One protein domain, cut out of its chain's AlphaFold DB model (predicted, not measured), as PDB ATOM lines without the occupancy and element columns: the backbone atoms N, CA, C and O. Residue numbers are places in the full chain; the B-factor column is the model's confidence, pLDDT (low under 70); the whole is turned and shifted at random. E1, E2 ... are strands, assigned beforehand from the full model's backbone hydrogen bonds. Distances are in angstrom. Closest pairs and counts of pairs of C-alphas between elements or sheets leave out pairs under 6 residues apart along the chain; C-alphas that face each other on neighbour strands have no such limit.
ATOM      1  N   CYS A  35     131.032 180.271  46.686       64.81
ATOM      2  CA  CYS A  35     129.966 180.284  47.678       64.81
ATOM      3  C   CYS A  35     129.725 181.729  48.143       64.81
ATOM      4  O   CYS A  35     130.619 182.578  48.122       64.81
ATOM      5  N   ALA A  36     128.507 182.018  48.582       67.94
ATOM      6  CA  ALA A  36     128.102 183.318  49.088       67.94
ATOM      7  C   ALA A  36     128.202 183.363  50.622       67.94
ATOM      8  O   ALA A  36     127.775 182.445  51.320       67.94
ATOM      9  N   THR A  37     128.768 184.427  51.185       78.31
ATOM     10  CA  THR A  37     128.757 184.630  52.643       78.31
ATOM     11  C   THR A  37     127.355 184.997  53.144       78.31
ATOM     12  O   THR A  37     126.465 185.321  52.358       78.31
ATOM     13  N   THR A  38     127.128 184.966  54.459       78.62
ATOM     14  CA  THR A  38     125.859 185.418  55.049       78.62
ATOM     15  C   THR A  38     125.482 186.814  54.530       78.62
ATOM     16  O   THR A  38     126.330 187.699  54.416       78.62
ATOM     17  N   ASN A  39     124.206 187.010  54.208       79.62
ATOM     18  CA  ASN A  39     123.611 188.181  53.557       79.62
ATOM     19  C   ASN A  39     124.075 188.466  52.117       79.62
ATOM     20  O   ASN A  39     123.699 189.496  51.557       79.62
ATOM     21  N   ARG A  40     124.853 187.582  51.479       82.38
ATOM     22  CA  ARG A  40     125.148 187.670  50.041       82.38
ATOM     23  C   ARG A  40     124.145 186.892  49.207       82.38
ATOM     24  O   ARG A  40     123.496 185.967  49.694       82.38
ATOM     25  N   SER A  41     124.037 187.297  47.945       82.94
ATOM     26  CA  SER A  41     123.161 186.665  46.967       82.94
ATOM     27  C   SER A  41     123.534 185.200  46.770       82.94
ATOM     28  O   SER A  41     124.701 184.886  46.561       82.94
ATOM     29  N   CYS A  42     122.543 184.323  46.803       81.81
ATOM     30  CA  CYS A  42     122.691 182.889  46.574       81.81
ATOM     31  C   CYS A  42     121.749 182.435  45.455       81.81
ATOM     32  O   CYS A  42     120.875 183.187  45.020       81.81
ATOM     33  N   THR A  43     121.897 181.200  44.983       79.81
ATOM     34  CA  THR A  43     121.008 180.628  43.967       79.81
ATOM     35  C   THR A  43     120.185 179.508  44.589       79.81
ATOM     36  O   THR A  43     120.729 178.529  45.098       79.81
ATOM     37  N   LYS A  44     118.853 179.632  44.561       74.75
ATOM     38  CA  LYS A  44     117.964 178.579  45.073       74.75
ATOM     39  C   LYS A  44     118.223 177.271  44.322       74.75
ATOM     40  O   LYS A  44     118.202 177.264  43.096       74.75
ATOM     41  N   GLY A  45     118.429 176.179  45.053       66.25
ATOM     42  CA  GLY A  45     118.660 174.854  44.468       66.25
ATOM     43  C   GLY A  45     120.114 174.552  44.096       66.25
ATOM     44  O   GLY A  45     120.387 173.437  43.668       66.25
ATOM     45  N   ALA A  46     121.053 175.484  44.292       65.50
ATOM     46  CA  ALA A  46     122.472 175.164  44.194       65.50
ATOM     47  C   ALA A  46     122.997 174.657  45.560       65.50
ATOM     48  O   ALA A  46     122.928 175.388  46.559       65.50
ATOM     49  N   PRO A  47     123.516 173.418  45.646       61.62
ATOM     50  CA  PRO A  47     124.180 172.937  46.855       61.62
ATOM     51  C   PRO A  47     125.436 173.776  47.120       61.62
ATOM     52  O   PRO A  47     126.070 174.262  46.185       61.62
ATOM     53  N   ASN A  48     125.781 173.985  48.394       65.31
ATOM     54  CA  ASN A  48     126.922 174.820  48.806       65.31
ATOM     55  C   ASN A  48     126.884 176.267  48.268       65.31
ATOM     56  O   ASN A  48     127.917 176.921  48.144       65.31
ATOM     57  N   SER A  49     125.684 176.801  47.995       71.19
ATOM     58  CA  SER A  49     125.503 178.218  47.637       71.19
ATOM     59  C   SER A  49     125.987 179.176  48.717       71.19
ATOM     60  O   SER A  49     126.297 180.321  48.408       71.19
ATOM     61  N   CYS A  50     126.002 178.730  49.975       78.69
ATOM     62  CA  CYS A  50     126.386 179.528  51.125       78.69
ATOM     63  C   CYS A  50     127.657 178.980  51.766       78.69
ATOM     64  O   CYS A  50     127.848 177.774  51.879       78.69
ATOM     65  N   CYS A  51     128.510 179.888  52.215       75.75
ATOM     66  CA  CYS A  51     129.827 179.588  52.761       75.75
ATOM     67  C   CYS A  51     129.840 179.115  54.215       75.75
ATOM     68  O   CYS A  51     130.889 178.828  54.790       75.75
ATOM     69  N   SER A  52     128.679 179.071  54.840       77.50
ATOM     70  CA  SER A  52     128.492 178.498  56.159       77.50
ATOM     71  C   SER A  52     127.543 177.330  55.981       77.50
ATOM     72  O   SER A  52     126.481 177.487  55.380       77.50
ATOM     73  N   LYS A  53     127.908 176.157  56.513       73.38
ATOM     74  CA  LYS A  53     127.011 174.985  56.503       73.38
ATOM     75  C   LYS A  53     125.725 175.235  57.303       73.38
ATOM     76  O   LYS A  53     124.772 174.475  57.190       73.38
ATOM     77  N   CYS A  54     125.704 176.301  58.101       78.94
ATOM     78  CA  CYS A  54     124.558 176.735  58.892       78.94
ATOM     79  C   CYS A  54     123.698 177.770  58.166       78.94
ATOM     80  O   CYS A  54     122.624 178.128  58.649       78.94
ATOM     81  N   ASP A  55     124.177 178.294  57.039       80.12
ATOM     82  CA  ASP A  55     123.456 179.291  56.267       80.12
ATOM     83  C   ASP A  55     122.567 178.595  55.241       80.12
ATOM     84  O   ASP A  55     122.986 177.686  54.525       80.12
ATOM     85  N   VAL A  56     121.327 179.059  55.147       82.56
ATOM     86  CA  VAL A  56     120.347 178.590  54.168       82.56
ATOM     87  C   VAL A  56     120.109 179.669  53.124       82.56
ATOM     88  O   VAL A  56     120.047 180.856  53.443       82.56
ATOM     89  N   CYS A  57     119.951 179.271  51.863       82.25
ATOM     90  CA  CYS A  57     119.582 180.200  50.804       82.25
ATOM     91  C   CYS A  57     118.077 180.495  50.879       82.25
ATOM     92  O   CYS A  57     117.251 179.650  50.527       82.25
ATOM     93  N   SER A  58     117.718 181.685  51.363       85.19
ATOM     94  CA  SER A  58     116.333 182.136  51.513       85.19
ATOM     95  C   SER A  58     115.964 183.105  50.396       85.19
ATOM     96  O   SER A  58     116.698 184.054  50.139       85.19
ATOM     97  N   CYS A  59     114.825 182.886  49.733       84.00
ATOM     98  CA  CYS A  59     114.353 183.722  48.628       84.00
ATOM     99  C   CYS A  59     113.068 184.452  48.998       84.00
ATOM    100  O   CYS A  59     112.072 183.811  49.336       84.00
ATOM    101  N   PHE A  60     113.053 185.774  48.845       83.25
ATOM    102  CA  PHE A  60     111.832 186.563  48.977       83.25
ATOM    103  C   PHE A  60     111.110 186.646  47.628       83.25
ATOM    104  O   PHE A  60     111.665 187.173  46.663       83.25
ATOM    105  N   LEU A  61     109.886 186.102  47.574       73.81
ATOM    106  CA  LEU A  61     108.863 186.319  46.532       73.81
ATOM    107  C   LEU A  61     109.403 186.443  45.088       73.81
ATOM    108  O   LEU A  61     109.011 187.327  44.335       73.81
ATOM    109  N   GLY A  62     110.311 185.543  44.700       61.88
ATOM    110  CA  GLY A  62     110.762 185.383  43.313       61.88
ATOM    111  C   GLY A  62     111.766 186.409  42.779       61.88
ATOM    112  O   GLY A  62     112.075 186.340  41.596       61.88
ATOM    113  N   MET A  63     112.299 187.328  43.596       67.56
ATOM    114  CA  MET A  63     113.194 188.388  43.089       67.56
ATOM    115  C   MET A  63     114.652 188.245  43.515       67.56
ATOM    116  O   MET A  63     115.557 188.512  42.727       67.56
ATOM    117  N   SER A  64     114.923 187.866  44.763       78.50
ATOM    118  CA  SER A  64     116.296 187.794  45.270       78.50
ATOM    119  C   SER A  64     116.410 186.748  46.363       78.50
ATOM    120  O   SER A  64     115.545 186.648  47.237       78.50
ATOM    121  N   CYS A  65     117.481 185.966  46.292       83.06
ATOM    122  CA  CYS A  65     117.817 184.971  47.293       83.06
ATOM    123  C   CYS A  65     119.108 185.373  47.991       83.06
ATOM    124  O   CYS A  65     120.059 185.774  47.321       83.06
ATOM    125  N   THR A  66     119.155 185.244  49.310       85.69
ATOM    126  CA  THR A  66     120.339 185.538  50.118       85.69
ATOM    127  C   THR A  66     120.640 184.412  51.099       85.69
ATOM    128  O   THR A  66     119.746 183.689  51.539       85.69
ATOM    129  N   CYS A  67     121.917 184.242  51.434       83.88
ATOM    130  CA  CYS A  67     122.334 183.338  52.500       83.88
ATOM    131  C   CYS A  67     121.932 183.916  53.853       83.88
ATOM    132  O   CYS A  67     122.346 185.018  54.200       83.88
ATOM    133  N   VAL A  68     121.142 183.187  54.631       85.31
ATOM    134  CA  VAL A  68     120.679 183.612  55.953       85.31
ATOM    135  C   VAL A  68     121.118 182.578  56.975       85.31
ATOM    136  O   VAL A  68     120.922 181.381  56.767       85.31
ATOM    137  N   PHE A  69     121.702 183.032  58.083       84.31
ATOM    138  CA  PHE A  69     122.093 182.144  59.172       84.31
ATOM    139  C   PHE A  69     120.852 181.473  59.767       84.31
ATOM    140  O   PHE A  69     119.937 182.149  60.241       84.31
ATOM    141  N   ASN A  70     120.817 180.144  59.754       80.94
ATOM    142  CA  ASN A  70     119.730 179.398  60.362       80.94
ATOM    143  C   ASN A  70     120.063 179.088  61.824       80.94
ATOM    144  O   ASN A  70     120.733 178.101  62.118       80.94
ATOM    145  N   GLU A  71     119.550 179.891  62.756       80.25
ATOM    146  CA  GLU A  71     119.736 179.676  64.203       80.25
ATOM    147  C   GLU A  71     119.174 178.339  64.710       80.25
ATOM    148  O   GLU A  71     119.580 177.857  65.762       80.25
ATOM    149  N   ARG A  72     118.269 177.713  63.945       72.44
ATOM    150  CA  ARG A  72     117.706 176.394  64.258       72.44
ATOM    151  C   ARG A  72     118.590 175.239  63.792       72.44
ATOM    152  O   ARG A  72     118.289 174.087  64.093       72.44
ATOM    153  N   SER A  73     119.666 175.517  63.059       62.12
ATOM    154  CA  SER A  73     120.665 174.501  62.740       62.12
ATOM    155  C   SER A  73     121.537 174.248  63.979       62.12
ATOM    156  O   SER A  73     122.139 175.174  64.520       62.12
ATOM    157  N   ASN A  74     121.609 172.994  64.451       68.62
ATOM    158  CA  ASN A  74     122.503 172.549  65.543       68.62
ATOM    159  C   ASN A  74     123.950 172.467  65.049       68.62
ATOM    160  O   ASN A  74     124.592 171.421  65.013       68.62
ATOM    161  N   CYS A  75     124.414 173.594  64.553       67.00
ATOM    162  CA  CYS A  75     125.552 173.698  63.688       67.00
ATOM    163  C   CYS A  75     126.731 174.173  64.545       67.00
ATOM    164  O   CYS A  75     126.648 175.248  65.151       67.00
ATOM    165  N   PRO A  76     127.805 173.377  64.684       61.75
ATOM    166  CA  PRO A  76     128.905 173.718  65.574       61.75
ATOM    167  C   PRO A  76     129.610 174.970  65.049       61.75
ATOM    168  O   PRO A  76     130.188 174.967  63.964       61.75
ATOM    169  N   LYS A  77     129.571 176.078  65.793       50.44
ATOM    170  CA  LYS A  77     130.423 177.230  65.468       50.44
ATOM    171  C   LYS A  77     131.888 176.858  65.769       50.44
ATOM    172  O   LYS A  77     132.145 176.417  66.887       50.44
ATOM    173  N   PRO A  78     132.848 177.077  64.850       54.28
ATOM    174  CA  PRO A  78     132.701 177.622  63.498       54.28
ATOM    175  C   PRO A  78     132.382 176.537  62.448       54.28
ATOM    176  O   PRO A  78     133.074 175.532  62.350       54.28
ATOM    177  N   SER A  79     131.381 176.787  61.603       50.41
ATOM    178  CA  SER A  79     130.992 175.918  60.473       50.41
ATOM    179  C   SER A  79     131.236 176.611  59.126       50.41
ATOM    180  O   SER A  79     130.430 176.525  58.196       50.41
ATOM    181  N   VAL A  80     132.339 177.359  59.047       61.78
ATOM    182  CA  VAL A  80     132.761 178.087  57.845       61.78
ATOM    183  C   VAL A  80     133.440 177.105  56.892       61.78
ATOM    184  O   VAL A  80     134.435 176.483  57.262       61.78
ATOM    185  N   ILE A  81     132.926 176.973  55.669       62.28
ATOM    186  CA  ILE A  81     133.646 176.312  54.575       62.28
ATOM    187  C   ILE A  81     134.566 177.335  53.906       62.28
ATOM    188  O   ILE A  81     134.205 178.506  53.782       62.28
ATOM    189  N   LYS A  82     135.774 176.924  53.499       56.06
ATOM    190  CA  LYS A  82     136.692 177.809  52.770       56.06
ATOM    191  C   LYS A  82     136.021 178.261  51.474       56.06
ATOM    192  O   LYS A  82     135.795 177.468  50.571       56.06
ATOM    193  N   CYS A  83     135.700 179.540  51.412       55.94
ATOM    194  CA  CYS A  83     135.205 180.222  50.228       55.94
ATOM    195  C   CYS A  83     136.420 180.715  49.456       55.94
ATOM    196  O   CYS A  83     137.264 181.392  50.050       55.94
ATOM    197  N   GLY A  84     136.510 180.414  48.161       51.16
ATOM    198  CA  GLY A  84     137.435 181.124  47.279       51.16
ATOM    199  C   GLY A  84     137.174 182.632  47.340       51.16
ATOM    200  O   GLY A  84     136.065 183.070  47.660       51.16
ATOM    201  N   ARG A  85     138.214 183.423  47.097       45.12
ATOM    202  CA  ARG A  85     138.137 184.883  47.090       45.12
ATOM    203  C   ARG A  85     137.899 185.401  45.681       45.12
ATOM    204  O   ARG A  85     138.473 184.796  44.752       45.12
TER     205      ARG A  85
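What this domain is: This is residues 35 to 85 of the 85 residues of the protein "U12-Austrotoxin-Ht1a_1" of Hickmania troglodytes (UniProt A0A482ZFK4). There is little regular structure: a twisted two-stranded hairpin, E1 and E2, with the irregular loop of residues 35 to 54 wound over one side, and a tail, residues 70 to 85, that swings out beyond one end of the hairpin and curves back. The printed part has 51 residues with no named helix and two named strands, E1 then E2, in one antiparallel sheet. The class is all strand, with 12 residues in named elements. The whole is compact, radius of gyration of the C-alphas 10.5 A, spanning 31 by 28 by 16 A.

Where its parts are: E1, residues 55 to 60, is 15.5 A long from C-alpha 55 at (123.456, 179.291, 56.267). E2, residues 64 to 69, is 16.1 A long and ends at C-alpha 69 at (122.093, 182.144, 59.172).

How they stand to each other: E1 and E2 form a hairpin with a tight link of 3 residues. They are antiparallel at 147 degrees between directions. C-alphas 59 and 65 face each other at 3.9 A. N 56 and O 68, 2.9 A, and N 68 and O 56, 2.8 A, are within hydrogen-bond range.

The domain as a whole: The farthest C-alphas, those of Met 63 and Pro 76, are 31.1 A apart. The printed part has no cut. Its mean pLDDT is 71.9; residues 73 to 85 are among the 21 under 70.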